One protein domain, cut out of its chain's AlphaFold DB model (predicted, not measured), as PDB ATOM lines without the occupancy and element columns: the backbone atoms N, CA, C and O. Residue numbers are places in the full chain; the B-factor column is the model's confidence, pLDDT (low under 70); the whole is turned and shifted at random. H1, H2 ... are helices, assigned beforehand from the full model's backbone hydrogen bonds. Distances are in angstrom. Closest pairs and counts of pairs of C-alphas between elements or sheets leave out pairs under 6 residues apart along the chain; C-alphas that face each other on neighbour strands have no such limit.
ATOM      1  N   LEU A  10       9.800 -56.486  -4.976       93.75
ATOM      2  CA  LEU A  10      11.099 -55.907  -5.310       93.75
ATOM      3  C   LEU A  10      11.196 -54.441  -4.873       93.75
ATOM      4  O   LEU A  10      12.189 -54.040  -4.274       93.75
ATOM      5  N   LYS A  11      10.160 -53.637  -5.133       94.25
ATOM      6  CA  LYS A  11      10.135 -52.236  -4.695       94.25
ATOM      7  C   LYS A  11      10.148 -52.108  -3.172       94.25
ATOM      8  O   LYS A  11      10.899 -51.291  -2.651       94.25
ATOM      9  N   LEU A  12       9.359 -52.907  -2.455       94.69
ATOM     10  CA  LEU A  12       9.336 -52.892  -0.987       94.69
ATOM     11  C   LEU A  12      10.684 -53.322  -0.383       94.69
ATOM     12  O   LEU A  12      11.109 -52.748   0.622       94.69
ATOM     13  N   ASP A  13      11.375 -54.277  -1.007       95.38
ATOM     14  CA  ASP A  13      12.724 -54.694  -0.610       95.38
ATOM     15  C   ASP A  13      13.742 -53.571  -0.844       95.38
ATOM     16  O   ASP A  13      14.457 -53.188   0.079       95.38
ATOM     17  N   GLN A  14      13.721 -52.933  -2.019       96.75
ATOM     18  CA  GLN A  14      14.562 -51.764  -2.314       96.75
ATOM     19  C   GLN A  14      14.320 -50.603  -1.342       96.75
ATOM     20  O   GLN A  14      15.245 -49.883  -0.972       96.75
ATOM     21  N   MET A  15      13.076 -50.391  -0.909       96.69
ATOM     22  CA  MET A  15      12.780 -49.387   0.113       96.69
ATOM     23  C   MET A  15      13.333 -49.781   1.478       96.69
ATOM     24  O   MET A  15      13.830 -48.916   2.193       96.69
ATOM     25  N   SER A  16      13.291 -51.068   1.822       96.94
ATOM     26  CA  SER A  16      13.898 -51.581   3.054       96.94
ATOM     27  C   SER A  16      15.404 -51.314   3.066       96.94
ATOM     28  O   SER A  16      15.930 -50.838   4.071       96.94
ATOM     29  N   GLU A  17      16.078 -51.506   1.926       98.00
ATOM     30  CA  GLU A  17      17.492 -51.155   1.762       98.00
ATOM     31  C   GLU A  17      17.754 -49.660   1.977       98.00
ATOM     32  O   GLU A  17      18.629 -49.283   2.760       98.00
ATOM     33  N   ARG A  18      16.958 -48.798   1.329       98.44
ATOM     34  CA  ARG A  18      17.070 -47.336   1.464       98.44
ATOM     35  C   ARG A  18      16.849 -46.866   2.897       98.44
ATOM     36  O   ARG A  18      17.574 -45.989   3.351       98.44
ATOM     37  N   ILE A  19      15.884 -47.452   3.608       98.69
ATOM     38  CA  ILE A  19      15.606 -47.125   5.012       98.69
ATOM     39  C   ILE A  19      16.829 -47.440   5.875       98.69
ATOM     40  O   ILE A  19      17.289 -46.574   6.612       98.69
ATOM     41  N   VAL A  20      17.389 -48.648   5.775       98.62
ATOM     42  CA  VAL A  20      18.550 -49.033   6.596       98.62
ATOM     43  C   VAL A  20      19.776 -48.181   6.260       98.62
ATOM     44  O   VAL A  20      20.453 -47.698   7.167       98.62
ATOM     45  N   SER A  21      20.034 -47.947   4.972       98.44
ATOM     46  CA  SER A  21      21.136 -47.103   4.501       98.44
ATOM     47  C   SER A  21      20.997 -45.655   4.995       98.44
ATOM     48  O   SER A  21      21.925 -45.102   5.587       98.44
ATOM     49  N   GLY A  22      19.806 -45.067   4.881       98.62
ATOM     50  CA  GLY A  22      19.538 -43.712   5.362       98.62
ATOM     51  C   GLY A  22      19.607 -43.572   6.890       98.62
ATOM     52  O   GLY A  22      20.100 -42.562   7.403       98.62
ATOM     53  N   LEU A  23      19.205 -44.605   7.640       98.75
ATOM     54  CA  LEU A  23      19.410 -44.665   9.092       98.75
ATOM     55  C   LEU A  23      20.896 -44.765   9.455       98.75
ATOM     56  O   LEU A  23      21.324 -44.138  10.424       98.75
ATOM     57  N   LYS A  24      21.699 -45.493   8.672       98.56
ATOM     58  CA  LYS A  24      23.155 -45.566   8.860       98.56
ATOM     59  C   LYS A  24      23.835 -44.223   8.615       98.56
ATOM     60  O   LYS A  24      24.737 -43.844   9.362       98.56
ATOM     61  N   ASP A  25      23.412 -43.485   7.598       98.62
ATOM     62  CA  ASP A  25      23.936 -42.139   7.363       98.62
ATOM     63  C   ASP A  25      23.550 -41.188   8.495       98.62
ATOM     64  O   ASP A  25      24.393 -40.434   8.992       98.62
ATOM     65  N   ARG A  26      22.313 -41.297   8.990       98.62
ATOM     66  CA  ARG A  26      21.844 -40.513  10.131       98.62
ATOM     67  C   ARG A  26      22.560 -40.849  11.441       98.62
ATOM     68  O   ARG A  26      22.787 -39.946  12.249       98.62
ATOM     69  N   SER A  27      22.958 -42.107  11.643       98.50
ATOM     70  CA  SER A  27      23.602 -42.576  12.879       98.50
ATOM     71  C   SER A  27      25.006 -42.004  13.113       98.50
ATOM     72  O   SER A  27      25.615 -42.286  14.141       98.50
ATOM     73  N   ARG A  28      25.565 -41.262  12.148       98.12
ATOM     74  CA  ARG A  28      26.878 -40.601  12.258       98.12
ATOM     75  C   ARG A  28      26.821 -39.300  13.064       98.12
ATOM     76  O   ARG A  28      27.865 -38.753  13.401       98.12
ATOM     77  N   TYR A  29      25.617 -38.816  13.350       98.50
ATOM     78  CA  TYR A  29      25.364 -37.582  14.083       98.50
ATOM     79  C   TYR A  29      24.749 -37.876  15.456       98.50
ATOM     80  O   TYR A  29      24.213 -38.959  15.699       98.50
ATOM     81  N   LEU A  30      24.789 -36.882  16.346       98.50
ATOM     82  CA  LEU A  30      24.067 -36.922  17.617       98.50
ATOM     83  C   LEU A  30      22.545 -36.936  17.381       98.50
ATOM     84  O   LEU A  30      22.062 -36.631  16.285       98.50
ATOM     85  N   VAL A  31      21.771 -37.302  18.405       98.31
ATOM     86  CA  VAL A  31      20.296 -37.297  18.342       98.31
ATOM     87  C   VAL A  31      19.757 -35.930  17.916       98.31
ATOM     88  O   VAL A  31      18.880 -35.892  17.062       98.31
ATOM     89  N   ASN A  32      20.315 -34.836  18.437       97.94
ATOM     90  CA  ASN A  32      19.965 -33.460  18.087       97.94
ATOM     91  C   ASN A  32      18.455 -33.177  18.058       97.94
ATOM     92  O   ASN A  32      17.854 -32.923  17.009       97.94
ATOM     93  N   ASN A  33      17.827 -33.236  19.234       97.62
ATOM     94  CA  ASN A  33      16.387 -33.021  19.366       97.62
ATOM     95  C   ASN A  33      15.966 -31.609  18.943       97.62
ATOM     96  O   ASN A  33      14.822 -31.436  18.513       97.62
ATOM     97  N   GLY A  34      16.871 -30.627  19.000       97.81
ATOM     98  CA  GLY A  34      16.626 -29.270  18.521       97.81
ATOM     99  C   GLY A  34      16.133 -29.214  17.073       97.81
ATOM    100  O   GLY A  34      15.274 -28.398  16.752       97.81
ATOM    101  N   VAL A  35      16.517 -30.168  16.217       98.38
ATOM    102  CA  VAL A  35      16.018 -30.255  14.830       98.38
ATOM    103  C   VAL A  35      14.488 -30.411  14.757       98.38
ATOM    104  O   VAL A  35      13.844 -29.907  13.829       98.38
ATOM    105  N   PHE A  36      13.891 -31.075  15.750       98.12
ATOM    106  CA  PHE A  36      12.450 -31.329  15.833       98.12
ATOM    107  C   PHE A  36      11.708 -30.399  16.791       98.12
ATOM    108  O   PHE A  36      10.479 -30.389  16.742       98.12
ATOM    109  N   LEU A  37      12.415 -29.686  17.672       97.44
ATOM    110  CA  LEU A  37      11.821 -28.943  18.789       97.44
ATOM    111  C   LEU A  37      12.105 -27.440  18.752       97.44
ATOM    112  O   LEU A  37      11.264 -26.668  19.198       97.44
ATOM    113  N   GLU A  38      13.267 -27.017  18.255       96.88
ATOM    114  CA  GLU A  38      13.600 -25.596  18.182       96.88
ATOM    115  C   GLU A  38      12.872 -24.953  17.009       96.88
ATOM    116  O   GLU A  38      13.024 -25.365  15.855       96.88
ATOM    117  N   GLU A  39      12.078 -23.934  17.319       97.44
ATOM    118  CA  GLU A  39      11.304 -23.185  16.342       97.44
ATOM    119  C   GLU A  39      12.053 -21.930  15.886       97.44
ATOM    120  O   GLU A  39      12.658 -21.196  16.669       97.44
ATOM    121  N   PHE A  40      11.969 -21.652  14.590       95.44
ATOM    122  CA  PHE A  40      12.301 -20.356  14.025       95.44
ATOM    123  C   PHE A  40      11.243 -19.313  14.405       95.44
ATOM    124  O   PHE A  40      10.156 -19.628  14.886       95.44
ATOM    125  N   CYS A  41      11.504 -18.049  14.068       95.06
ATOM    126  CA  CYS A  41      10.561 -16.947  14.282       95.06
ATOM    127  C   CYS A  41       9.192 -17.124  13.591       95.06
ATOM    128  O   CYS A  41       8.246 -16.420  13.931       95.06
ATOM    129  N   ASN A  42       9.075 -18.046  12.631       94.06
ATOM    130  CA  ASN A  42       7.830 -18.371  11.938       94.06
ATOM    131  C   ASN A  42       7.092 -19.597  12.522       94.06
ATOM    132  O   ASN A  42       6.148 -20.076  11.893       94.06
ATOM    133  N   GLY A  43       7.530 -20.131  13.669       96.25
ATOM    134  CA  GLY A  43       6.926 -21.301  14.324       96.25
ATOM    135  C   GLY A  43       7.217 -22.644  13.639       96.25
ATOM    136  O   GLY A  43       6.638 -23.666  13.999       96.25
ATOM    137  N   MET A  44       8.083 -22.680  12.618       97.19
ATOM    138  CA  MET A  44       8.559 -23.935  12.032       97.19
ATOM    139  C   MET A  44       9.848 -24.385  12.704       97.19
ATOM    140  O   MET A  44      10.708 -23.573  13.012       97.19
ATOM    141  N   THR A  45      10.022 -25.694  12.833       98.38
ATOM    142  CA  THR A  45      11.297 -26.292  13.236       98.38
ATOM    143  C   THR A  45      12.205 -26.507  12.031       98.38
ATOM    144  O   THR A  45      11.745 -26.441  10.885       98.38
ATOM    145  N   TRP A  46      13.481 -26.827  12.261       98.25
ATOM    146  CA  TRP A  46      14.411 -27.202  11.187       98.25
ATOM    147  C   TRP A  46      13.847 -28.314  10.299       98.25
ATOM    148  O   TRP A  46      13.825 -28.178   9.071       98.25
ATOM    149  N   PHE A  47      13.323 -29.375  10.920       98.62
ATOM    150  CA  PHE A  47      12.677 -30.478  10.216       98.62
ATOM    151  C   PHE A  47      11.462 -30.009   9.405       98.62
ATOM    152  O   PHE A  47      11.398 -30.254   8.201       98.62
ATOM    153  N   LYS A  48      10.505 -29.304  10.035       98.44
ATOM    154  CA  LYS A  48       9.265 -28.872   9.360       98.44
ATOM    155  C   LYS A  48       9.543 -27.916   8.208       98.44
ATOM    156  O   LYS A  48       8.941 -28.060   7.147       98.44
ATOM    157  N   TYR A  49      10.462 -26.973   8.392       98.50
ATOM    158  CA  TYR A  49      10.850 -26.046   7.338       98.50
ATOM    159  C   TYR A  49      11.470 -26.792   6.158       98.50
ATOM    160  O   TYR A  49      11.064 -26.578   5.017       98.50
ATOM    161  N   ARG A  50      12.415 -27.712   6.406       98.50
ATOM    162  CA  ARG A  50      13.025 -28.492   5.322       98.50
ATOM    163  C   ARG A  50      11.994 -29.371   4.616       98.50
ATOM    164  O   ARG A  50      11.959 -29.362   3.388       98.50
ATOM    165  N   LEU A  51      11.131 -30.054   5.368       98.62
ATOM    166  CA  LEU A  51      10.059 -30.889   4.827       98.62
ATOM    167  C   LEU A  51       9.131 -30.074   3.922       98.62
ATOM    168  O   LEU A  51       8.889 -30.471   2.787       98.62
ATOM    169  N   PHE A  52       8.681 -28.906   4.388       98.50
ATOM    170  CA  PHE A  52       7.833 -28.006   3.609       98.50
ATOM    171  C   PHE A  52       8.476 -27.629   2.271       98.50
ATOM    172  O   PHE A  52       7.808 -27.630   1.238       98.50
ATOM    173  N   ARG A  53       9.779 -27.314   2.272       98.44
ATOM    174  CA  ARG A  53      10.505 -26.924   1.057       98.44
ATOM    175  C   ARG A  53      10.637 -28.075   0.063       98.44
ATOM    176  O   ARG A  53      10.390 -27.846  -1.117       98.44
ATOM    177  N   GLU A  54      10.979 -29.275   0.528       98.50
ATOM    178  CA  GLU A  54      11.068 -30.467  -0.331       98.50
ATOM    179  C   GLU A  54       9.697 -30.831  -0.916       98.50
ATOM    180  O   GLU A  54       9.553 -30.980  -2.126       98.50
ATOM    181  N   GLN A  55       8.652 -30.875  -0.085       98.25
ATOM    182  CA  GLN A  55       7.305 -31.207  -0.555       98.25
ATOM    183  C   GLN A  55       6.716 -30.131  -1.464       98.25
ATOM    184  O   GLN A  55       6.039 -30.451  -2.436       98.25
ATOM    185  N   SER A  56       6.997 -28.853  -1.209       98.38
ATOM    186  CA  SER A  56       6.584 -27.784  -2.122       98.38
ATOM    187  C   SER A  56       7.227 -27.955  -3.493       98.38
ATOM    188  O   SER A  56       6.532 -27.845  -4.497       98.38
ATOM    189  N   LEU A  57       8.522 -28.283  -3.549       98.06
ATOM    190  CA  LEU A  57       9.216 -28.544  -4.809       98.06
ATOM    191  C   LEU A  57       8.617 -29.753  -5.547       98.06
ATOM    192  O   LEU A  57       8.318 -29.666  -6.736       98.06
ATOM    193  N   ASP A  58       8.366 -30.855  -4.842       97.00
ATOM    194  CA  ASP A  58       7.690 -32.030  -5.398       97.00
ATOM    195  C   ASP A  58       6.278 -31.702  -5.921       97.00
ATOM    196  O   ASP A  58       5.856 -32.189  -6.977       97.00
ATOM    197  N   SER A  59       5.554 -30.839  -5.207       96.75
ATOM    198  CA  SER A  59       4.224 -30.363  -5.591       96.75
ATOM    199  C   SER A  59       4.262 -29.516  -6.865       96.75
ATOM    200  O   SER A  59       3.424 -29.708  -7.748       96.75
ATOM    201  N   GLU A  60       5.285 -28.671  -7.054       97.19
ATOM    202  CA  GLU A  60       5.484 -27.931  -8.311       97.19
ATOM    203  C   GLU A  60       5.622 -28.870  -9.521       97.19
ATOM    204  O   GLU A  60       5.180 -28.536 -10.627       97.19
ATOM    205  N   PHE A  61       6.206 -30.057  -9.324       95.00
ATOM    206  CA  PHE A  61       6.319 -31.099 -10.348       95.00
ATOM    207  C   PHE A  61       5.073 -31.990 -10.465       95.00
ATOM    208  O   PHE A  61       5.037 -32.892 -11.313       95.00
ATOM    209  N   GLY A  62       4.035 -31.725  -9.673       94.06
ATOM    210  CA  GLY A  62       2.771 -32.448  -9.677       94.06
ATOM    211  C   GLY A  62       2.842 -33.819  -9.010       94.06
ATOM    212  O   GLY A  62       2.057 -34.693  -9.368       94.06
ATOM    213  N   ARG A  63       3.774 -34.044  -8.067       93.19
ATOM    214  CA  ARG A  63       3.872 -35.321  -7.333       93.19
ATOM    215  C   ARG A  63       2.552 -35.693  -6.659       93.19
ATOM    216  O   ARG A  63       2.146 -36.842  -6.725       93.19
ATOM    217  N   TYR A  64       1.865 -34.721  -6.068       92.38
ATOM    218  CA  TYR A  64       0.606 -34.932  -5.344       92.38
ATOM    219  C   TYR A  64      -0.645 -34.820  -6.234       92.38
ATOM    220  O   TYR A  64      -1.756 -34.622  -5.739       92.38
ATOM    221  N   GLU A  65      -0.475 -34.905  -7.557       89.81
ATOM    222  CA  GLU A  65      -1.579 -35.148  -8.497       89.81
ATOM    223  C   GLU A  65      -1.850 -36.646  -8.703       89.81
ATOM    224  O   GLU A  65      -2.885 -37.010  -9.255       89.81
ATOM    225  N   PHE A  66      -0.935 -37.515  -8.263       87.06
ATOM    226  CA  PHE A  66      -1.099 -38.964  -8.324       87.06
ATOM    227  C   PHE A  66      -1.840 -39.484  -7.086       87.06
ATOM    228  O   PHE A  66      -1.574 -39.049  -5.968       87.06
ATOM    229  N   GLU A  67      -2.756 -40.434  -7.289       83.00
ATOM    230  CA  GLU A  67      -3.667 -40.946  -6.252       83.00
ATOM    231  C   GLU A  67      -2.952 -41.667  -5.102       83.00
ATOM    232  O   GLU A  67      -3.462 -41.728  -3.989       83.00
ATOM    233  N   ASP A  68      -1.758 -42.192  -5.370       81.50
ATOM    234  CA  ASP A  68      -0.909 -42.933  -4.439       81.50
ATOM    235  C   ASP A  68       0.164 -42.061  -3.761       81.50
ATOM    236  O   ASP A  68       1.050 -42.582  -3.076       81.50
ATOM    237  N   GLN A  69       0.151 -40.747  -3.999       89.00
ATOM    238  CA  GLN A  69       1.143 -39.812  -3.480       89.00
ATOM    239  C   GLN A  69       0.479 -38.797  -2.553       89.00
ATOM    240  O   GLN A  69      -0.288 -37.936  -2.981       89.00
ATOM    241  N   HIS A  70       0.847 -38.848  -1.274       90.38
ATOM    242  CA  HIS A  70       0.307 -37.957  -0.250       90.38
ATOM    243  C   HIS A  70       1.420 -37.073   0.334       90.38
ATOM    244  O   HIS A  70       2.543 -37.553   0.531       90.38
ATOM    245  N   PRO A  71       1.163 -35.780   0.594       94.81
ATOM    246  CA  PRO A  71       2.077 -34.978   1.394       94.81
ATOM    247  C   PRO A  71       2.115 -35.462   2.851       94.81
ATOM    248  O   PRO A  71       1.226 -36.170   3.313       94.81
ATOM    249  N   LEU A  72       3.157 -35.068   3.581       95.69
ATOM    250  CA  LEU A  72       3.440 -35.519   4.946       95.69
ATOM    251  C   LEU A  72       3.391 -34.294   5.858       95.69
ATOM    252  O   LEU A  72       4.156 -33.361   5.645       95.69
ATOM    253  N   LEU A  73       2.534 -34.308   6.884       95.75
ATOM    254  CA  LEU A  73       2.329 -33.205   7.846       95.75
ATOM    255  C   LEU A  73       1.807 -31.882   7.253       95.75
ATOM    256  O   LEU A  73       1.560 -30.938   8.003       95.75
ATOM    257  N   PHE A  74       1.617 -31.811   5.938       95.44
ATOM    258  CA  PHE A  74       1.051 -30.666   5.238       95.44
ATOM    259  C   PHE A  74      -0.133 -31.118   4.394       95.44
ATOM    260  O   PHE A  74      -0.181 -32.243   3.900       95.44
ATOM    261  N   LYS A  75      -1.092 -30.223   4.200       93.56
ATOM    262  CA  LYS A  75      -2.161 -30.409   3.227       93.56
ATOM    263  C   LYS A  75      -1.687 -29.947   1.853       93.56
ATOM    264  O   LYS A  75      -0.857 -29.046   1.739       93.56
ATOM    265  N   LYS A  76      -2.241 -30.541   0.793       92.75
ATOM    266  CA  LYS A  76      -1.897 -30.201  -0.598       92.75
ATOM    267  C   LYS A  76      -2.095 -28.710  -0.907       92.75
ATOM    268  O   LYS A  76      -1.282 -28.133  -1.614       92.75
ATOM    269  N   ASP A  77      -3.133 -28.087  -0.349       94.81
ATOM    270  CA  ASP A  77      -3.450 -26.660  -0.515       94.81
ATOM    271  C   ASP A  77      -2.495 -25.713   0.235       94.81
ATOM    272  O   ASP A  77      -2.492 -24.512  -0.025       94.81
ATOM    273  N   GLN A  78      -1.660 -26.240   1.133       96.19
ATOM    274  CA  GLN A  78      -0.593 -25.487   1.795       96.19
ATOM    275  C   GLN A  78       0.715 -25.495   0.991       96.19
ATOM    276  O   GLN A  78       1.616 -24.716   1.296       96.19
ATOM    277  N   LEU A  79       0.845 -26.376  -0.005       97.38
ATOM    278  CA  LEU A  79       2.043 -26.533  -0.828       97.38
ATOM    279  C   LEU A  79       1.930 -25.750  -2.141       97.38
ATOM    280  O   LEU A  79       0.869 -25.257  -2.517       97.38
ATOM    281  N   ALA A  80       3.049 -25.630  -2.857       97.31
ATOM    282  CA  ALA A  80       3.073 -24.955  -4.150       97.31
ATOM    283  C   ALA A  80       2.178 -25.662  -5.184       97.31
ATOM    284  O   ALA A  80       2.183 -26.890  -5.296       97.31
ATOM    285  N   SER A  81       1.449 -24.887  -5.986       95.31
ATOM    286  CA  SER A  81       0.649 -25.432  -7.086       95.31
ATOM    287  C   SER A  81       1.537 -26.032  -8.188       95.31
ATOM    288  O   SER A  81       2.611 -25.486  -8.472       95.31
ATOM    289  N   PRO A  82       1.089 -27.097  -8.878       96.19
ATOM    290  CA  PRO A  82       1.820 -27.657 -10.008       96.19
ATOM    291  C   PRO A  82       2.079 -26.615 -11.099       96.19
ATOM    292  O   PRO A  82       1.173 -25.908 -11.540       96.19
ATOM    293  N   LYS A  83       3.316 -26.560 -11.604       95.69
ATOM    294  CA  LYS A  83       3.706 -25.650 -12.699       95.69
ATOM    295  C   LYS A  83       3.181 -26.094 -14.062       95.69
ATOM    296  O   LYS A  83       3.221 -25.330 -15.024       95.69
ATOM    297  N   ARG A  84       2.743 -27.350 -14.172       89.56
ATOM    298  CA  ARG A  84       2.150 -27.926 -15.379       89.56
ATOM    299  C   ARG A  84       0.983 -28.829 -14.992       89.56
ATOM    300  O   ARG A  84       1.124 -29.577 -14.023       89.56
ATOM    301  N   PRO A  85      -0.117 -28.823 -15.763       86.69
ATOM    302  CA  PRO A  85      -1.157 -29.828 -15.621       86.69
ATOM    303  C   PRO A  85      -0.556 -31.230 -15.759       86.69
ATOM    304  O   PRO A  85       0.289 -31.473 -16.628       86.69
ATOM    305  N   ARG A  86      -0.996 -32.153 -14.907       82.62
ATOM    306  CA  ARG A  86      -0.699 -33.580 -15.034       82.62
ATOM    307  C   ARG A  86      -1.968 -34.299 -15.480       82.62
ATOM    308  O   ARG A  86      -3.048 -33.917 -15.037       82.62
ATOM    309  N   PRO A  87      -1.867 -35.305 -16.365       78.88
ATOM    310  CA  PRO A  87      -3.010 -36.162 -16.630       78.88
ATOM    311  C   PRO A  87      -3.419 -36.843 -15.322       78.88
ATOM    312  O   PRO A  87      -2.551 -37.289 -14.567       78.88
ATOM    313  N   HIS A  88      -4.723 -36.916 -15.063       70.12
ATOM    314  CA  HIS A  88      -5.227 -37.738 -13.970       70.12
ATOM    315  C   HIS A  88      -4.805 -39.184 -14.220       70.12
ATOM    316  O   HIS A  88      -4.987 -39.720 -15.316       70.12
ATOM    317  N   SER A  89      -4.170 -39.779 -13.220       66.56
ATOM    318  CA  SER A  89      -3.725 -41.160 -13.284       66.56
ATOM    319  C   SER A  89      -4.914 -42.061 -12.969       66.56
ATOM    320  O   SER A  89      -5.373 -42.052 -11.839       66.56
ATOM    321  N   ASP A  90      -5.397 -42.836 -13.940       67.88
ATOM    322  CA  ASP A  90      -6.421 -43.862 -13.707       67.88
ATOM    323  C   ASP A  90      -5.741 -45.152 -13.225       67.88
ATOM    324  O   ASP A  90      -5.513 -46.092 -13.990       67.88
ATOM    325  N   LEU A  91      -5.289 -45.160 -11.965       68.94
ATOM    326  CA  LEU A  91      -4.699 -46.365 -11.366       68.94
ATOM    327  C   LEU A  91      -5.770 -47.357 -10.903       68.94
ATOM    328  O   LEU A  91      -5.415 -48.447 -10.452       68.94
ATOM    329  N   GLY A  92      -7.052 -46.988 -10.990       72.12
ATOM    330  CA  GLY A  92      -8.144 -47.726 -10.364       72.12
ATOM    331  C   GLY A  92      -8.021 -47.784  -8.838       72.12
ATOM    332  O   GLY A  92      -8.582 -48.690  -8.225       72.12
ATOM    333  N   ILE A  93      -7.267 -46.858  -8.230       78.75
ATOM    334  CA  ILE A  93      -7.075 -46.779  -6.783       78.75
ATOM    335  C   ILE A  93      -8.152 -45.852  -6.224       78.75
ATOM    336  O   ILE A  93      -8.335 -44.718  -6.656       78.75
ATOM    337  N   VAL A  94      -8.883 -46.333  -5.228       77.56
ATOM    338  CA  VAL A  94      -9.824 -45.513  -4.478       77.56
ATOM    339  C   VAL A  94      -9.027 -44.502  -3.659       77.56
ATOM    340  O   VAL A  94      -8.215 -44.876  -2.819       77.56
ATOM    341  N   LEU A  95      -9.291 -43.213  -3.863       74.94
ATOM    342  CA  LEU A  95      -8.708 -42.157  -3.041       74.94
ATOM    343  C   LEU A  95      -9.189 -42.289  -1.592       74.94
ATOM    344  O   LEU A  95     -10.310 -41.912  -1.247       74.94
ATOM    345  N   VAL A  96      -8.316 -42.816  -0.741       74.00
ATOM    346  CA  VAL A  96      -8.506 -42.872   0.706       74.00
ATOM    347  C   VAL A  96      -7.599 -41.817   1.333       74.00
ATOM    348  O   VAL A  96      -6.388 -41.869   1.123       74.00
ATOM    349  N   PRO A  97      -8.138 -40.849   2.095       74.31
ATOM    350  CA  PRO A  97      -7.307 -39.949   2.879       74.31
ATOM    351  C   PRO A  97      -6.487 -40.760   3.886       74.31
ATOM    352  O   PRO A  97      -7.057 -41.444   4.737       74.31
ATOM    353  N   ILE A  98      -5.163 -40.677   3.773       74.44
ATOM    354  CA  ILE A  98      -4.219 -41.279   4.713       74.44
ATOM    355  C   ILE A  98      -3.545 -40.140   5.475       74.44
ATOM    356  O   ILE A  98      -2.827 -39.340   4.877       74.44
ATOM    357  N   ASP A  99      -3.772 -40.075   6.786       80.50
ATOM    358  CA  ASP A  99      -3.094 -39.142   7.688       80.50
ATOM    359  C   ASP A  99      -2.402 -39.927   8.806       80.50
ATOM    360  O   ASP A  99      -2.969 -40.151   9.867       80.50
ATOM    361  N   ASN A 100      -1.188 -40.401   8.516       89.88
ATOM    362  CA  ASN A 100      -0.315 -41.107   9.468       89.88
ATOM    363  C   ASN A 100       0.994 -40.338   9.715       89.88
ATOM    364  O   ASN A 100       2.002 -40.900  10.158       89.88
ATOM    365  N   GLY A 101       1.037 -39.059   9.331       93.94
ATOM    366  CA  GLY A 101       2.268 -38.280   9.355       93.94
ATOM    367  C   GLY A 101       2.880 -38.137  10.752       93.94
ATOM    368  O   GLY A 101       4.079 -38.399  10.903       93.94
ATOM    369  N   PRO A 102       2.096 -37.757  11.779       95.62
ATOM    370  CA  PRO A 102       2.579 -37.664  13.154       95.62
ATOM    371  C   PRO A 102       3.115 -38.995  13.699       95.62
ATOM    372  O   PRO A 102       4.177 -39.022  14.321       95.62
ATOM    373  N   GLU A 103       2.432 -40.106  13.432       96.25
ATOM    374  CA  GLU A 103       2.818 -41.446  13.878       96.25
ATOM    375  C   GLU A 103       4.130 -41.890  13.233       96.25
ATOM    376  O   GLU A 103       5.015 -42.401  13.921       96.25
ATOM    377  N   ILE A 104       4.288 -41.657  11.925       97.50
ATOM    378  CA  ILE A 104       5.520 -41.975  11.195       97.50
ATOM    379  C   ILE A 104       6.686 -41.140  11.729       97.50
ATOM    380  O   ILE A 104       7.778 -41.675  11.928       97.50
ATOM    381  N   LEU A 105       6.464 -39.849  12.004       98.00
ATOM    382  CA  LEU A 105       7.490 -38.989  12.587       98.00
ATOM    383  C   LEU A 105       7.883 -39.450  13.998       98.00
ATOM    384  O   LEU A 105       9.071 -39.489  14.315       98.00
ATOM    385  N   ASN A 106       6.920 -39.826  14.839       97.88
ATOM    386  CA  ASN A 106       7.201 -40.329  16.185       97.88
ATOM    387  C   ASN A 106       7.991 -41.641  16.135       97.88
ATOM    388  O   ASN A 106       9.046 -41.745  16.753       97.88
ATOM    389  N   MET A 107       7.554 -42.594  15.309       98.00
ATOM    390  CA  MET A 107       8.271 -43.849  15.069       98.00
ATOM    391  C   MET A 107       9.707 -43.599  14.575       98.00
ATOM    392  O   MET A 107      10.640 -44.288  14.992       98.00
ATOM    393  N   TYR A 108       9.899 -42.606  13.700       98.69
ATOM    394  CA  TYR A 108      11.221 -42.209  13.224       98.69
ATOM    395  C   TYR A 108      12.107 -41.645  14.345       98.69
ATOM    396  O   TYR A 108      13.262 -42.041  14.497       98.69
ATOM    397  N   ARG A 109      11.573 -40.740  15.167       98.38
ATOM    398  CA  ARG A 109      12.316 -40.153  16.292       98.38
ATOM    399  C   ARG A 109      12.713 -41.211  17.319       98.38
ATOM    400  O   ARG A 109      13.846 -41.197  17.800       98.38
ATOM    401  N   ASP A 110      11.827 -42.168  17.581       98.38
ATOM    402  CA  ASP A 110      12.101 -43.291  18.477       98.38
ATOM    403  C   ASP A 110      13.265 -44.151  17.981       98.38
ATOM    404  O   ASP A 110      14.097 -44.580  18.785       98.38
ATOM    405  N   ILE A 111      13.356 -44.413  16.668       98.62
ATOM    406  CA  ILE A 111      14.487 -45.177  16.135       98.62
ATOM    407  C   ILE A 111      15.781 -44.362  16.149       98.62
ATOM    408  O   ILE A 111      16.813 -44.900  16.547       98.62
ATOM    409  N   VAL A 112      15.736 -43.066  15.815       98.56
ATOM    410  CA  VAL A 112      16.895 -42.158  15.902       98.56
ATOM    411  C   VAL A 112      17.479 -42.163  17.315       98.56
ATOM    412  O   VAL A 112      18.690 -42.324  17.467       98.56
ATOM    413  N   GLY A 113      16.631 -42.099  18.348       98.19
ATOM    414  CA  GLY A 113      17.053 -42.173  19.752       98.19
ATOM    415  C   GLY A 113      17.722 -43.494  20.158       98.19
ATOM    416  O   GLY A 113      18.444 -43.528  21.151       98.19
ATOM    417  N   LYS A 114      17.517 -44.577  19.397       98.38
ATOM    418  CA  LYS A 114      18.109 -45.902  19.657       98.38
ATOM    419  C   LYS A 114      19.410 -46.160  18.896       98.38
ATOM    420  O   LYS A 114      20.179 -47.018  19.331       98.38
ATOM    421  N   ILE A 115      19.626 -45.480  17.767       98.44
ATOM    422  CA  ILE A 115      20.769 -45.714  16.861       98.44
ATOM    423  C   ILE A 115      21.798 -44.575  16.863       98.44
ATOM    424  O   ILE A 115      22.922 -44.777  16.411       98.44
ATOM    425  N   CYS A 116      21.431 -43.379  17.328       98.50
ATOM    426  CA  CYS A 116      22.332 -42.228  17.393       98.50
ATOM    427  C   CYS A 116      22.896 -42.056  18.804       98.50
ATOM    428  O   CYS A 116      22.265 -42.416  19.797       98.50
ATOM    429  N   GLN A 117      24.077 -41.449  18.903       98.06
ATOM    430  CA  GLN A 117      24.631 -41.060  20.195       98.06
ATOM    431  C   GLN A 117      23.802 -39.920  20.804       98.06
ATOM    432  O   GLN A 117      23.438 -38.960  20.124       98.06
ATOM    433  N   ILE A 118      23.521 -40.013  22.105       97.81
ATOM    434  CA  ILE A 118      22.819 -38.959  22.843       97.81
ATOM    435  C   ILE A 118      23.688 -37.699  22.870       97.81
ATOM    436  O   ILE A 118      24.868 -37.755  23.212       97.81
ATOM    437  N   GLY A 119      23.084 -36.562  22.545       97.50
ATOM    438  CA  GLY A 119      23.726 -35.259  22.617       97.50
ATOM    439  C   GLY A 119      23.012 -34.230  21.752       97.50
ATOM    440  O   GLY A 119      22.041 -34.556  21.061       97.50
ATOM    441  N   GLU A 120      23.505 -32.998  21.828       97.81
ATOM    442  CA  GLU A 120      22.974 -31.841  21.117       97.81
ATOM    443  C   GLU A 120      24.131 -30.987  20.587       97.81
ATOM    444  O   GLU A 120      25.115 -30.762  21.295       97.81
ATOM    445  N   THR A 121      24.024 -30.526  19.342       96.44
ATOM    446  CA  THR A 121      24.937 -29.537  18.750       96.44
ATOM    447  C   THR A 121      24.294 -28.863  17.544       96.44
ATOM    448  O   THR A 121      23.888 -29.534  16.591       96.44
ATOM    449  N   SER A 122      24.259 -27.531  17.542       95.75
ATOM    450  CA  SER A 122      23.675 -26.737  16.454       95.75
ATOM    451  C   SER A 122      24.467 -26.790  15.148       95.75
ATOM    452  O   SER A 122      23.915 -26.491  14.089       95.75
ATOM    453  N   ASP A 123      25.739 -27.194  15.192       97.19
ATOM    454  CA  ASP A 123      26.679 -27.077  14.067       97.19
ATOM    455  C   ASP A 123      26.212 -27.822  12.806       97.19
ATOM    456  O   ASP A 123      26.541 -27.432  11.687       97.19
ATOM    457  N   ASN A 124      25.410 -28.878  12.979       96.81
ATOM    458  CA  ASN A 124      24.981 -29.769  11.900       96.81
ATOM    459  C   ASN A 124      23.459 -29.815  11.692       96.81
ATOM    460  O   ASN A 124      22.978 -30.690  10.972       96.81
ATOM    461  N   TYR A 125      22.677 -28.902  12.285       98.00
ATOM    462  CA  TYR A 125      21.207 -28.940  12.190       98.00
ATOM    463  C   TYR A 125      20.690 -28.961  10.749       98.00
ATOM    464  O   TYR A 125      19.763 -29.705  10.441       98.00
ATOM    465  N   GLY A 126      21.315 -28.199   9.848       97.62
ATOM    466  CA  GLY A 126      20.923 -28.167   8.438       97.62
ATOM    467  C   GLY A 126      21.093 -29.514   7.723       97.62
ATOM    468  O   GLY A 126      20.189 -29.943   7.003       97.62
ATOM    469  N   GLU A 127      22.224 -30.196   7.933       98.44
ATOM    470  CA  GLU A 127      22.486 -31.503   7.310       98.44
ATOM    471  C   GLU A 127      21.646 -32.607   7.961       98.44
ATOM    472  O   GLU A 127      21.081 -33.446   7.261       98.44
ATOM    473  N   ILE A 128      21.478 -32.562   9.285       98.62
ATOM    474  CA  ILE A 128      20.626 -33.507  10.014       98.62
ATOM    475  C   ILE A 128      19.171 -33.379   9.562       98.62
ATOM    476  O   ILE A 128      18.570 -34.383   9.195       98.62
ATOM    477  N   ALA A 129      18.625 -32.161   9.474       98.62
ATOM    478  CA  ALA A 129      17.258 -31.945   9.004       98.62
ATOM    479  C   ALA A 129      17.036 -32.482   7.581       98.62
ATOM    480  O   ALA A 129      15.977 -33.025   7.278       98.62
ATOM    481  N   LYS A 130      18.035 -32.365   6.699       98.69
ATOM    482  CA  LYS A 130      17.989 -32.938   5.345       98.69
ATOM    483  C   LYS A 130      17.940 -34.472   5.376       98.69
ATOM    484  O   LYS A 130      17.107 -35.054   4.679       98.69
ATOM    485  N   LEU A 131      18.800 -35.119   6.168       98.75
ATOM    486  CA  LEU A 131      18.796 -36.580   6.329       98.75
ATOM    487  C   LEU A 131      17.488 -37.072   6.957       98.75
ATOM    488  O   LEU A 131      16.897 -38.037   6.471       98.75
ATOM    489  N   ASP A 132      17.007 -36.382   7.989       98.81
ATOM    490  CA  ASP A 132      15.759 -36.701   8.677       98.81
ATOM    491  C   ASP A 132      14.571 -36.617   7.715       98.81
ATOM    492  O   ASP A 132      13.786 -37.558   7.620       98.81
ATOM    493  N   VAL A 133      14.463 -35.541   6.928       98.81
ATOM    494  CA  VAL A 133      13.398 -35.400   5.923       98.81
ATOM    495  C   VAL A 133      13.462 -36.512   4.879       98.81
ATOM    496  O   VAL A 133      12.433 -37.113   4.574       98.81
ATOM    497  N   SER A 134      14.648 -36.839   4.362       98.69
ATOM    498  CA  SER A 134      14.802 -37.921   3.382       98.69
ATOM    499  C   SER A 134      14.364 -39.281   3.946       98.69
ATOM    500  O   SER A 134      13.614 -40.019   3.298       98.69
ATOM    501  N   ASN A 135      14.762 -39.583   5.183       98.75
ATOM    502  CA  ASN A 135      14.402 -40.821   5.866       98.75
ATOM    503  C   ASN A 135      12.897 -40.911   6.143       98.75
ATOM    504  O   ASN A 135      12.270 -41.926   5.831       98.75
ATOM    505  N   VAL A 136      12.295 -39.847   6.681       98.62
ATOM    506  CA  VAL A 136      10.862 -39.829   7.000       98.62
ATOM    507  C   VAL A 136      10.012 -39.894   5.730       98.62
ATOM    508  O   VAL A 136       9.025 -40.624   5.710       98.62
ATOM    509  N   LEU A 137      10.398 -39.217   4.643       97.94
ATOM    510  CA  LEU A 137       9.702 -39.343   3.357       97.94
ATOM    511  C   LEU A 137       9.793 -40.767   2.792       97.94
ATOM    512  O   LEU A 137       8.806 -41.270   2.260       97.94
ATOM    513  N   THR A 138      10.935 -41.443   2.958       98.19
ATOM    514  CA  THR A 138      11.096 -42.847   2.544       98.19
ATOM    515  C   THR A 138      10.189 -43.776   3.359       98.19
ATOM    516  O   THR A 138       9.530 -44.648   2.790       98.19
ATOM    517  N   LEU A 139      10.098 -43.571   4.678       98.06
ATOM    518  CA  LEU A 139       9.164 -44.305   5.541       98.06
ATOM    519  C   LEU A 139       7.709 -44.035   5.152       98.06
ATOM    520  O   LEU A 139       6.916 -44.968   5.041       98.06
ATOM    521  N   HIS A 140       7.374 -42.772   4.898       96.75
ATOM    522  CA  HIS A 140       6.042 -42.363   4.479       96.75
ATOM    523  C   HIS A 140       5.634 -43.010   3.157       96.75
ATOM    524  O   HIS A 140       4.546 -43.575   3.058       96.75
ATOM    525  N   GLU A 141       6.519 -43.013   2.164       94.69
ATOM    526  CA  GLU A 141       6.266 -43.701   0.902       94.69
ATOM    527  C   GLU A 141       6.106 -45.215   1.121       94.69
ATOM    528  O   GLU A 141       5.180 -45.810   0.572       94.69
ATOM    529  N   ARG A 142       6.934 -45.836   1.975       95.44
ATOM    530  CA  ARG A 142       6.893 -47.285   2.234       95.44
ATOM    531  C   ARG A 142       5.591 -47.710   2.899       95.44
ATOM    532  O   ARG A 142       5.079 -48.781   2.573       95.44
ATOM    533  N   ILE A 143       5.108 -46.917   3.849       95.19
ATOM    534  CA  ILE A 143       3.926 -47.225   4.657       95.19
ATOM    535  C   ILE A 143       2.662 -46.802   3.912       95.19
ATOM    536  O   ILE A 143       1.798 -47.631   3.657       95.19
ATOM    537  N   CYS A 144       2.564 -45.534   3.512       92.00
ATOM    538  CA  CYS A 144       1.338 -44.970   2.948       92.00
ATOM    539  C   CYS A 144       1.258 -45.182   1.432       92.00
ATOM    540  O   CYS A 144       0.255 -45.679   0.926       92.00
ATOM    541  N   GLY A 145       2.336 -44.869   0.706       87.31
ATOM    542  CA  GLY A 145       2.348 -44.893  -0.764       87.31
ATOM    543  C   GLY A 145       2.241 -46.293  -1.384       87.31
ATOM    544  O   GLY A 145       1.839 -46.439  -2.541       87.31
ATOM    545  N   PHE A 146       2.589 -47.343  -0.632       90.50
ATOM    546  CA  PHE A 146       2.458 -48.729  -1.089       90.50
ATOM    547  C   PHE A 146       1.268 -49.486  -0.499       90.50
ATOM    548  O   PHE A 146       0.840 -50.445  -1.143       90.50
ATOM    549  N   ALA A 147       0.700 -49.068   0.640       91.38
ATOM    550  CA  ALA A 147      -0.437 -49.765   1.251       91.38
ATOM    551  C   ALA A 147      -1.609 -49.906   0.268       91.38
ATOM    552  O   ALA A 147      -2.048 -51.020  -0.002       91.38
ATOM    553  N   ALA A 148      -2.033 -48.810  -0.372       89.00
ATOM    554  CA  ALA A 148      -3.129 -48.830  -1.345       89.00
ATOM    555  C   ALA A 148      -2.862 -49.774  -2.535       89.00
ATOM    556  O   ALA A 148      -3.735 -50.530  -2.954       89.00
ATOM    557  N   LYS A 149      -1.626 -49.802  -3.054       89.69
ATOM    558  CA  LYS A 149      -1.246 -50.671  -4.185       89.69
ATOM    559  C   LYS A 149      -1.253 -52.150  -3.812       89.69
ATOM    560  O   LYS A 149      -1.648 -52.990  -4.620       89.69
ATOM    561  N   VAL A 150      -0.772 -52.472  -2.612       92.00
ATOM    562  CA  VAL A 150      -0.760 -53.844  -2.091       92.00
ATOM    563  C   VAL A 150      -2.185 -54.300  -1.785       92.00
ATOM    564  O   VAL A 150      -2.557 -55.413  -2.158       92.00
ATOM    565  N   ALA A 151      -2.997 -53.424  -1.194       92.62
ATOM    566  CA  ALA A 151      -4.406 -53.660  -0.927       92.62
ATOM    567  C   ALA A 151      -5.207 -53.909  -2.214       92.62
ATOM    568  O   ALA A 151      -5.885 -54.930  -2.308       92.62
ATOM    569  N   GLU A 152      -5.073 -53.066  -3.244       90.75
ATOM    570  CA  GLU A 152      -5.742 -53.290  -4.536       90.75
ATOM    571  C   GLU A 152      -5.320 -54.604  -5.187       90.75
ATOM    572  O   GLU A 152      -6.165 -55.371  -5.643       90.75
ATOM    573  N   TYR A 153      -4.027 -54.938  -5.160       91.44
ATOM    574  CA  TYR A 153      -3.575 -56.241  -5.645       91.44
ATOM    575  C   TYR A 153      -4.239 -57.409  -4.887       91.44
ATOM    576  O   TYR A 153      -4.620 -58.413  -5.495       91.44
ATOM    577  N   LYS A 154      -4.384 -57.292  -3.562       92.69
ATOM    578  CA  LYS A 154      -5.046 -58.300  -2.721       92.69
ATOM    579  C   LYS A 154      -6.544 -58.403  -3.036       92.69
ATOM    580  O   LYS A 154      -7.038 -59.523  -3.146       92.69
ATOM    581  N   ILE A 155      -7.229 -57.281  -3.272       92.88
ATOM    582  CA  ILE A 155      -8.637 -57.248  -3.704       92.88
ATOM    583  C   ILE A 155      -8.806 -57.895  -5.085       92.88
ATOM    584  O   ILE A 155      -9.701 -58.715  -5.270       92.88
ATOM    585  N   GLU A 156      -7.949 -57.559  -6.056       90.88
ATOM    586  CA  GLU A 156      -7.970 -58.151  -7.402       90.88
ATOM    587  C   GLU A 156      -7.823 -59.680  -7.348       90.88
ATOM    588  O   GLU A 156      -8.467 -60.399  -8.112       90.88
ATOM    589  N   LYS A 157      -6.967 -60.178  -6.449       91.88
ATOM    590  CA  LYS A 157      -6.700 -61.611  -6.282       91.88
ATOM    591  C   LYS A 157      -7.817 -62.340  -5.532       91.88
ATOM    592  O   LYS A 157      -8.120 -63.481  -5.868       91.88
ATOM    593  N   GLU A 158      -8.393 -61.709  -4.513       94.25
ATOM    594  CA  GLU A 158      -9.462 -62.271  -3.688       94.25
ATOM    595  C   GLU A 158     -10.542 -61.210  -3.401       94.25
ATOM    596  O   GLU A 158     -10.509 -60.549  -2.357       94.25
ATOM    597  N   PRO A 159     -11.541 -61.054  -4.290       94.06
ATOM    598  CA  PRO A 159     -12.582 -60.037  -4.131       94.06
ATOM    599  C   PRO A 159     -13.435 -60.194  -2.866       94.06
ATOM    600  O   PRO A 159     -14.033 -59.219  -2.413       94.06
ATOM    601  N   ARG A 160     -13.484 -61.393  -2.259       94.25
ATOM    602  CA  ARG A 160     -14.220 -61.625  -1.001       94.25
ATOM    603  C   ARG A 160     -13.652 -60.828   0.173       94.25
ATOM    604  O   ARG A 160     -14.392 -60.581   1.121       94.25
ATOM    605  N   THR A 161     -12.398 -60.373   0.088       93.88
ATOM    606  CA  THR A 161     -11.775 -59.493   1.096       93.88
ATOM    607  C   THR A 161     -12.584 -58.223   1.367       93.88
ATOM    608  O   THR A 161     -12.581 -57.744   2.495       93.88
ATOM    609  N   LEU A 162     -13.361 -57.735   0.390       92.75
ATOM    610  CA  LEU A 162     -14.260 -56.579   0.538       92.75
ATOM    611  C   LEU A 162     -15.433 -56.811   1.511       92.75
ATOM    612  O   LEU A 162     -16.180 -55.878   1.810       92.75
ATOM    613  N   HIS A 163     -15.643 -58.050   1.959       92.81
ATOM    614  CA  HIS A 163     -16.755 -58.451   2.825       92.81
ATOM    615  C   HIS A 163     -16.306 -59.041   4.163       92.81
ATOM    616  O   HIS A 163     -17.156 -59.440   4.958       92.81
ATOM    617  N   PHE A 164     -14.999 -59.134   4.401       94.00
ATOM    618  CA  PHE A 164     -14.467 -59.643   5.659       94.00
ATOM    619  C   PHE A 164     -14.623 -58.606   6.769       94.00
ATOM    620  O   PHE A 164     -14.569 -57.401   6.518       94.00
ATOM    621  N   ASP A 165     -14.819 -59.075   8.000       94.75
ATOM    622  CA  ASP A 165     -14.697 -58.210   9.167       94.75
ATOM    623  C   ASP A 165     -13.225 -57.782   9.363       94.75
ATOM    624  O   ASP A 165     -12.313 -58.469   8.884       94.75
ATOM    625  N   PRO A 166     -12.967 -56.643  10.031       93.25
ATOM    626  CA  PRO A 166     -11.618 -56.087  10.138       93.25
ATOM    627  C   PRO A 166     -10.597 -57.024  10.799       93.25
ATOM    628  O   PRO A 166      -9.450 -57.087  10.353       93.25
ATOM    629  N   ASP A 167     -11.006 -57.769  11.830       94.06
ATOM    630  CA  ASP A 167     -10.111 -58.645  12.591       94.06
ATOM    631  C   ASP A 167      -9.713 -59.865  11.757       94.06
ATOM    632  O   ASP A 167      -8.524 -60.192  11.631       94.06
ATOM    633  N   PHE A 168     -10.693 -60.500  11.106       95.75
ATOM    634  CA  PHE A 168     -10.423 -61.584  10.174       95.75
ATOM    635  C   PHE A 168      -9.574 -61.100   9.000       95.75
ATOM    636  O   PHE A 168      -8.591 -61.758   8.657       95.75
ATOM    637  N   LEU A 169      -9.888 -59.936   8.424       95.19
ATOM    638  CA  LEU A 169      -9.133 -59.368   7.313       95.19
ATOM    639  C   LEU A 169      -7.667 -59.153   7.696       95.19
ATOM    640  O   LEU A 169      -6.787 -59.598   6.964       95.19
ATOM    641  N   ARG A 170      -7.384 -58.562   8.862       96.12
ATOM    642  CA  ARG A 170      -6.009 -58.395   9.351       96.12
ATOM    643  C   ARG A 170      -5.267 -59.732   9.398       96.12
ATOM    644  O   ARG A 170      -4.168 -59.843   8.853       96.12
ATOM    645  N   SER A 171      -5.878 -60.749  10.006       95.31
ATOM    646  CA  SER A 171      -5.275 -62.085  10.114       95.31
ATOM    647  C   SER A 171      -5.060 -62.737   8.742       95.31
ATOM    648  O   SER A 171      -4.009 -63.318   8.493       95.31
ATOM    649  N   TYR A 172      -6.014 -62.571   7.823       95.69
ATOM    650  CA  TYR A 172      -5.979 -63.129   6.474       95.69
ATOM    651  C   TYR A 172      -4.901 -62.479   5.597       95.69
ATOM    652  O   TYR A 172      -4.295 -63.134   4.750       95.69
ATOM    653  N   LEU A 173      -4.661 -61.181   5.785       94.62
ATOM    654  CA  LEU A 173      -3.670 -60.416   5.032       94.62
ATOM    655  C   LEU A 173      -2.230 -60.604   5.523       94.62
ATOM    656  O   LEU A 173      -1.308 -60.184   4.812       94.62
ATOM    657  N   THR A 174      -2.057 -61.190   6.708       95.25
ATOM    658  CA  THR A 174      -0.764 -61.430   7.355       95.25
ATOM    659  C   THR A 174      -0.055 -62.612   6.691       95.25
ATOM    660  O   THR A 174      -0.613 -63.701   6.567       95.25
ATOM    661  N   ASP A 175       1.200 -62.410   6.292       94.88
ATOM    662  CA  ASP A 175       2.081 -63.463   5.774       94.88
ATOM    663  C   ASP A 175       3.288 -63.583   6.710       94.88
ATOM    664  O   ASP A 175       4.319 -62.937   6.517       94.88
ATOM    665  N   THR A 176       3.135 -64.386   7.765       96.25
ATOM    666  CA  THR A 176       4.107 -64.489   8.865       96.25
ATOM    667  C   THR A 176       5.507 -64.872   8.383       96.25
ATOM    668  O   THR A 176       6.501 -64.333   8.873       96.25
ATOM    669  N   GLU A 177       5.599 -65.772   7.400       96.94
ATOM    670  CA  GLU A 177       6.879 -66.197   6.828       96.94
ATOM    671  C   GLU A 177       7.548 -65.045   6.081       96.94
ATOM    672  O   GLU A 177       8.739 -64.776   6.270       96.94
ATOM    673  N   ARG A 178       6.782 -64.308   5.269       94.38
ATOM    674  CA  ARG A 178       7.319 -63.153   4.554       94.38
ATOM    675  C   ARG A 178       7.727 -62.027   5.500       94.38
ATOM    676  O   ARG A 178       8.781 -61.426   5.303       94.38
ATOM    677  N   GLU A 179       6.936 -61.739   6.524       97.06
ATOM    678  CA  GLU A 179       7.269 -60.724   7.529       97.06
ATOM    679  C   GLU A 179       8.560 -61.071   8.269       97.06
ATOM    680  O   GLU A 179       9.426 -60.210   8.446       97.06
ATOM    681  N   LYS A 180       8.732 -62.349   8.630       98.00
ATOM    682  CA  LYS A 180       9.978 -62.849   9.213       98.00
ATOM    683  C   LYS A 180      11.166 -62.617   8.280       98.00
ATOM    684  O   LYS A 180      12.178 -62.080   8.722       98.00
ATOM    685  N   GLN A 181      11.031 -62.940   6.993       97.12
ATOM    686  CA  GLN A 181      12.089 -62.699   6.005       97.12
ATOM    687  C   GLN A 181      12.473 -61.218   5.903       97.12
ATOM    688  O   GLN A 181      13.657 -60.908   5.819       97.12
ATOM    689  N   VAL A 182      11.497 -60.301   5.921       96.88
ATOM    690  CA  VAL A 182      11.763 -58.852   5.869       96.88
ATOM    691  C   VAL A 182      12.543 -58.393   7.105       96.88
ATOM    692  O   VAL A 182      13.522 -57.661   6.970       96.88
ATOM    693  N   MET A 183      12.159 -58.847   8.301       98.38
ATOM    694  CA  MET A 183      12.862 -58.505   9.543       98.38
ATOM    695  C   MET A 183      14.284 -59.089   9.593       98.38
ATOM    696  O   MET A 183      15.225 -58.377   9.948       98.38
ATOM    697  N   ASP A 184      14.455 -60.356   9.199       98.44
ATOM    698  CA  ASP A 184      15.762 -61.025   9.143       98.44
ATOM    699  C   ASP A 184      16.693 -60.333   8.132       98.44
ATOM    700  O   ASP A 184      17.887 -60.128   8.388       98.44
ATOM    701  N   TYR A 185      16.140 -59.926   6.988       97.81
ATOM    702  CA  TYR A 185      16.863 -59.191   5.961       97.81
ATOM    703  C   TYR A 185      17.294 -57.801   6.445       97.81
ATOM    704  O   TYR A 185      18.464 -57.443   6.303       97.81
ATOM    705  N   ALA A 186      16.398 -57.049   7.094       98.06
ATOM    706  CA  ALA A 186      16.714 -55.742   7.666       98.06
ATOM    707  C   ALA A 186      17.837 -55.815   8.713       98.06
ATOM    708  O   ALA A 186      18.753 -54.990   8.697       98.06
ATOM    709  N   LEU A 187      17.815 -56.828   9.587       98.62
ATOM    710  CA  LEU A 187      18.889 -57.072  10.555       98.62
ATOM    711  C   LEU A 187      20.217 -57.394   9.863       98.62
ATOM    712  O   LEU A 187      21.259 -56.837  10.215       98.62
ATOM    713  N   THR A 188      20.182 -58.281   8.868       98.44
ATOM    714  CA  THR A 188      21.368 -58.662   8.088       98.44
ATOM    715  C   THR A 188      21.997 -57.440   7.427       98.44
ATOM    716  O   THR A 188      23.210 -57.238   7.520       98.44
ATOM    717  N   LEU A 189      21.173 -56.591   6.814       98.06
ATOM    718  CA  LEU A 189      21.631 -55.369   6.172       98.06
ATOM    719  C   LEU A 189      22.201 -54.376   7.188       98.06
ATOM    720  O   LEU A 189      23.297 -53.870   6.990       98.06
ATOM    721  N   ALA A 190      21.523 -54.148   8.311       98.50
ATOM    722  CA  ALA A 190      22.001 -53.217   9.329       98.50
ATOM    723  C   ALA A 190      23.333 -53.647   9.954       98.50
ATOM    724  O   ALA A 190      24.197 -52.804  10.197       98.50
ATOM    725  N   ARG A 191      23.545 -54.954  10.159       98.50
ATOM    726  CA  ARG A 191      24.845 -55.492  10.587       98.50
ATOM    727  C   ARG A 191      25.920 -55.274   9.523       98.50
ATOM    728  O   ARG A 191      27.016 -54.831   9.859       98.50
ATOM    729  N   LYS A 192      25.607 -55.536   8.250       98.19
ATOM    730  CA  LYS A 192      26.523 -55.314   7.119       98.19
ATOM    731  C   LYS A 192      26.939 -53.843   6.996       98.19
ATOM    732  O   LYS A 192      28.119 -53.561   6.822       98.19
ATOM    733  N   GLU A 193      25.986 -52.927   7.138       97.31
ATOM    734  CA  GLU A 193      26.199 -51.473   7.099       97.31
ATOM    735  C   GLU A 193      26.821 -50.920   8.395       97.31
ATOM    736  O   GLU A 193      27.108 -49.727   8.495       97.31
ATOM    737  N   GLN A 194      27.051 -51.768   9.405       97.94
ATOM    738  CA  GLN A 194      27.591 -51.381  10.712       97.94
ATOM    739  C   GLN A 194      26.743 -50.283  11.376       97.94
ATOM    740  O   GLN A 194      27.260 -49.273  11.875       97.94
ATOM    741  N   LEU A 195      25.420 -50.441  11.325       98.31
ATOM    742  CA  LEU A 195      24.485 -49.572  12.029       98.31
ATOM    743  C   LEU A 195      24.650 -49.780  13.545       98.31
ATOM    744  O   LEU A 195      24.584 -50.925  14.007       98.31
ATOM    745  N   PRO A 196      24.846 -48.714  14.342       98.00
ATOM    746  CA  PRO A 196      24.850 -48.840  15.791       98.00
ATOM    747  C   PRO A 196      23.534 -49.446  16.277       98.00
ATOM    748  O   PRO A 196      22.459 -49.071  15.811       98.00
ATOM    749  N   ASN A 197      23.628 -50.382  17.223       97.88
ATOM    750  CA  ASN A 197      22.467 -51.058  17.798       97.88
ATOM    751  C   ASN A 197      21.568 -51.750  16.746       97.88
ATOM    752  O   ASN A 197      20.347 -51.701  16.840       97.88
ATOM    753  N   ALA A 198      22.160 -52.405  15.739       98.38
ATOM    754  CA  ALA A 198      21.436 -53.065  14.641       98.38
ATOM    755  C   ALA A 198      20.301 -54.019  15.086       98.38
ATOM    756  O   ALA A 198      19.337 -54.212  14.348       98.38
ATOM    757  N   GLU A 199      20.370 -54.573  16.300       98.50
ATOM    758  CA  GLU A 199      19.368 -55.491  16.864       98.50
ATOM    759  C   GLU A 199      17.979 -54.860  17.069       98.50
ATOM    760  O   GLU A 199      16.996 -55.578  17.238       98.50
ATOM    761  N   VAL A 200      17.850 -53.529  17.012       98.56
ATOM    762  CA  VAL A 200      16.531 -52.872  17.065       98.56
ATOM    763  C   VAL A 200      15.777 -52.933  15.731       98.56
ATOM    764  O   VAL A 200      14.574 -52.662  15.700       98.56
ATOM    765  N   MET A 201      16.446 -53.295  14.627       98.62
ATOM    766  CA  MET A 201      15.853 -53.292  13.284       98.62
ATOM    767  C   MET A 201      14.666 -54.242  13.117       98.62
ATOM    768  O   MET A 201      13.665 -53.785  12.571       98.62
ATOM    769  N   PRO A 202      14.678 -55.498  13.609       98.62
ATOM    770  CA  PRO A 202      13.498 -56.360  13.543       98.62
ATOM    771  C   PRO A 202      12.259 -55.723  14.178       98.62
ATOM    772  O   PRO A 202      11.185 -55.742  13.587       98.62
ATOM    773  N   THR A 203      12.416 -55.088  15.344       98.56
ATOM    774  CA  THR A 203      11.298 -54.417  16.032       98.56
ATOM    775  C   THR A 203      10.830 -53.185  15.257       98.56
ATOM    776  O   THR A 203       9.634 -52.959  15.120       98.56
ATOM    777  N   PHE A 204      11.757 -52.403  14.705       98.62
ATOM    778  CA  PHE A 204      11.413 -51.243  13.885       98.62
ATOM    779  C   PHE A 204      10.668 -51.637  12.599       98.62
ATOM    780  O   PHE A 204       9.638 -51.051  12.271       98.62
ATOM    781  N   PHE A 205      11.133 -52.676  11.902       98.56
ATOM    782  CA  PHE A 205      10.470 -53.191  10.703       98.56
ATOM    783  C   PHE A 205       9.136 -53.869  11.011       98.56
ATOM    784  O   PHE A 205       8.213 -53.732  10.212       98.56
ATOM    785  N   ARG A 206       8.988 -54.518  12.174       98.38
ATOM    786  CA  ARG A 206       7.684 -54.977  12.673       98.38
ATOM    787  C   ARG A 206       6.693 -53.816  12.747       98.38
ATOM    788  O   ARG A 206       5.624 -53.914  12.160       98.38
ATOM    789  N   THR A 207       7.077 -52.685  13.345       98.19
ATOM    790  CA  THR A 207       6.211 -51.495  13.408       98.19
ATOM    791  C   THR A 207       5.838 -50.967  12.018       98.19
ATOM    792  O   THR A 207       4.679 -50.623  11.789       98.19
ATOM    793  N   ILE A 208       6.782 -50.930  11.068       98.12
ATOM    794  CA  ILE A 208       6.512 -50.525   9.674       98.12
ATOM    795  C   ILE A 208       5.492 -51.465   9.016       98.12
ATOM    796  O   ILE A 208       4.569 -51.000   8.344       98.12
ATOM    797  N   ILE A 209       5.661 -52.779   9.189       97.62
ATOM    798  CA  ILE A 209       4.760 -53.808   8.654       97.62
ATOM    799  C   ILE A 209       3.364 -53.637   9.249       97.62
ATOM    800  O   ILE A 209       2.407 -53.508   8.490       97.62
ATOM    801  N   ASP A 210       3.260 -53.543  10.574       96.88
ATOM    802  CA  ASP A 210       1.984 -53.417  11.275       96.88
ATOM    803  C   ASP A 210       1.238 -52.149  10.837       96.88
ATOM    804  O   ASP A 210       0.046 -52.207  10.544       96.88
ATOM    805  N   LYS A 211       1.945 -51.019  10.693       96.19
ATOM    806  CA  LYS A 211       1.363 -49.761  10.192       96.19
ATOM    807  C   LYS A 211       0.928 -49.842   8.733       96.19
ATOM    808  O   LYS A 211      -0.084 -49.251   8.367       96.19
ATOM    809  N   THR A 212       1.678 -50.558   7.899       95.69
ATOM    810  CA  THR A 212       1.277 -50.795   6.506       95.69
ATOM    811  C   THR A 212       0.008 -51.649   6.471       95.69
ATOM    812  O   THR A 212      -0.927 -51.318   5.753       95.69
ATOM    813  N   LEU A 213      -0.056 -52.703   7.289       96.25
ATOM    814  CA  LEU A 213      -1.212 -53.590   7.382       96.25
ATOM    815  C   LEU A 213      -2.460 -52.863   7.904       96.25
ATOM    816  O   LEU A 213      -3.540 -53.069   7.356       96.25
ATOM    817  N   ASP A 214      -2.314 -51.985   8.904       95.12
ATOM    818  CA  ASP A 214      -3.396 -51.113   9.390       95.12
ATOM    819  C   ASP A 214      -4.025 -50.326   8.223       95.12
ATOM    820  O   ASP A 214      -5.247 -50.293   8.069       95.12
ATOM    821  N   LEU A 215      -3.182 -49.738   7.368       94.06
ATOM    822  CA  LEU A 215      -3.621 -48.974   6.200       94.06
ATOM    823  C   LEU A 215      -4.208 -49.844   5.090       94.06
ATOM    824  O   LEU A 215      -5.158 -49.427   4.435       94.06
ATOM    825  N   GLU A 216      -3.665 -51.039   4.861       94.56
ATOM    826  CA  GLU A 216      -4.236 -51.981   3.898       94.56
ATOM    827  C   GLU A 216      -5.659 -52.390   4.300       94.56
ATOM    828  O   GLU A 216      -6.553 -52.410   3.454       94.56
ATOM    829  N   VAL A 217      -5.880 -52.675   5.587       95.50
ATOM    830  CA  VAL A 217      -7.206 -53.002   6.129       95.50
ATOM    831  C   VAL A 217      -8.164 -51.823   5.957       95.50
ATOM    832  O   VAL A 217      -9.231 -51.997   5.369       95.50
ATOM    833  N   ASP A 218      -7.777 -50.623   6.402       93.62
ATOM    834  CA  ASP A 218      -8.599 -49.410   6.266       93.62
ATOM    835  C   ASP A 218      -8.962 -49.123   4.800       93.62
ATOM    836  O   ASP A 218     -10.122 -48.855   4.467       93.62
ATOM    837  N   TYR A 219      -7.989 -49.268   3.899       92.94
ATOM    838  CA  TYR A 219      -8.198 -49.109   2.468       92.94
ATOM    839  C   TYR A 219      -9.236 -50.098   1.920       92.94
ATOM    840  O   TYR A 219     -10.167 -49.688   1.226       92.94
ATOM    841  N   ILE A 220      -9.107 -51.395   2.226       94.19
ATOM    842  CA  ILE A 220     -10.006 -52.443   1.707       94.19
ATOM    843  C   ILE A 220     -11.445 -52.215   2.178       94.19
ATOM    844  O   ILE A 220     -12.377 -52.345   1.379       94.19
ATOM    845  N   LEU A 221     -11.634 -51.828   3.442       92.69
ATOM    846  CA  LEU A 221     -12.957 -51.543   4.000       92.69
ATOM    847  C   LEU A 221     -13.626 -50.369   3.268       92.69
ATOM    848  O   LEU A 221     -14.753 -50.503   2.778       92.69
ATOM    849  N   LYS A 222     -12.903 -49.256   3.094       91.38
ATOM    850  CA  LYS A 222     -13.391 -48.071   2.367       91.38
ATOM    851  C   LYS A 222     -13.639 -48.356   0.885       91.38
ATOM    852  O   LYS A 222     -14.643 -47.913   0.322       91.38
ATOM    853  N   ALA A 223     -12.774 -49.140   0.244       89.31
ATOM    854  CA  ALA A 223     -12.977 -49.578  -1.133       89.31
ATOM    855  C   ALA A 223     -14.256 -50.426  -1.269       89.31
ATOM    856  O   ALA A 223     -15.020 -50.240  -2.220       89.31
ATOM    857  N   GLY A 224     -14.538 -51.306  -0.303       89.31
ATOM    858  CA  GLY A 224     -15.763 -52.108  -0.261       89.31
ATOM    859  C   GLY A 224     -17.033 -51.272  -0.081       89.31
ATOM    860  O   GLY A 224     -18.056 -51.551  -0.708       89.31
ATOM    861  N   GLU A 225     -16.995 -50.221   0.739       88.06
ATOM    862  CA  GLU A 225     -18.093 -49.248   0.869       88.06
ATOM    863  C   GLU A 225     -18.340 -48.484  -0.435       88.06
ATOM    864  O   GLU A 225     -19.466 -48.460  -0.937       88.06
ATOM    865  N   ASN A 226     -17.283 -47.937  -1.038       85.38
ATOM    866  CA  ASN A 226     -17.388 -47.163  -2.274       85.38
ATOM    867  C   ASN A 226     -17.911 -48.004  -3.444       85.38
ATOM    868  O   ASN A 226     -18.812 -47.564  -4.160       85.38
ATOM    869  N   ARG A 227     -17.426 -49.241  -3.603       86.31
ATOM    870  CA  ARG A 227     -17.896 -50.151  -4.662       86.31
ATOM    871  C   ARG A 227     -19.356 -50.566  -4.461       86.31
ATOM    872  O   ARG A 227     -20.089 -50.641  -5.440       86.31
TER     873      ARG A 227
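This is residues 10 to 227 of the 255 residues of an uncharacterized protein of Lentisphaerae bacterium RIFOXYA12_FULL_48_11 (UniProt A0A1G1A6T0). One very long helix, H5, runs through the middle of an all-helix body, with H1, H4 and H9 packed on it, mostly crossed. H8 folds with H9 into a hairpin on one side; H3 and the long unnamed stretch 61 to 100 lie on the other. The printed part has 218 residues, with nine named helices, H1 to H9 in chain order, and no named strand. It is compact, with a radius of gyration of the C-alphas of 18.4 A and spans of 55 by 43 by 26 A.

H1, residues 10 to 26, begins at C-alpha 10 (11.099, -55.907, -5.310) and is 24.3 A long. H2 is residues 34 to 37, H3 46 to 60 and H4 101 to 115. H5, residues 122 to 157, is 51.5 A long, with a kink of 34 degrees near residue 129. H6 is residues 159 to 163, H7 166 to 173 and H8 176 to 192. H9, residues 198 to 227, is 43.9 A long and ends at C-alpha 227 (-17.896, -50.151, -4.662).

H5 is the hub, touching six helices. H1 touches it at a shallow tilt of 16 degrees, opposite ways; the closest C-alphas, of Gly 22 and Asn 135, are 5.9 A apart. H9 touches H5 at a steep tilt of 46 degrees, closest at Ile 143 and Thr 212, 4.8 A between C-alphas. H3 and H8 are apart. Every O i to N i+4 pair is within hydrogen-bond range in H1, H3, H4, H7 and H8; H5 has 26 of 32, H9 24 of 26, and H6 0 of 1 but 2 of 2 O i to N i+3 pairs; H2 is too short for such a pair.

The C-alphas farthest apart, of Asp 123 and Arg 160, are 55.6 A apart. The printed part has no cut; the link from H3 to H4 is long, and residues 89 to 91 are under 70 in pLDDT.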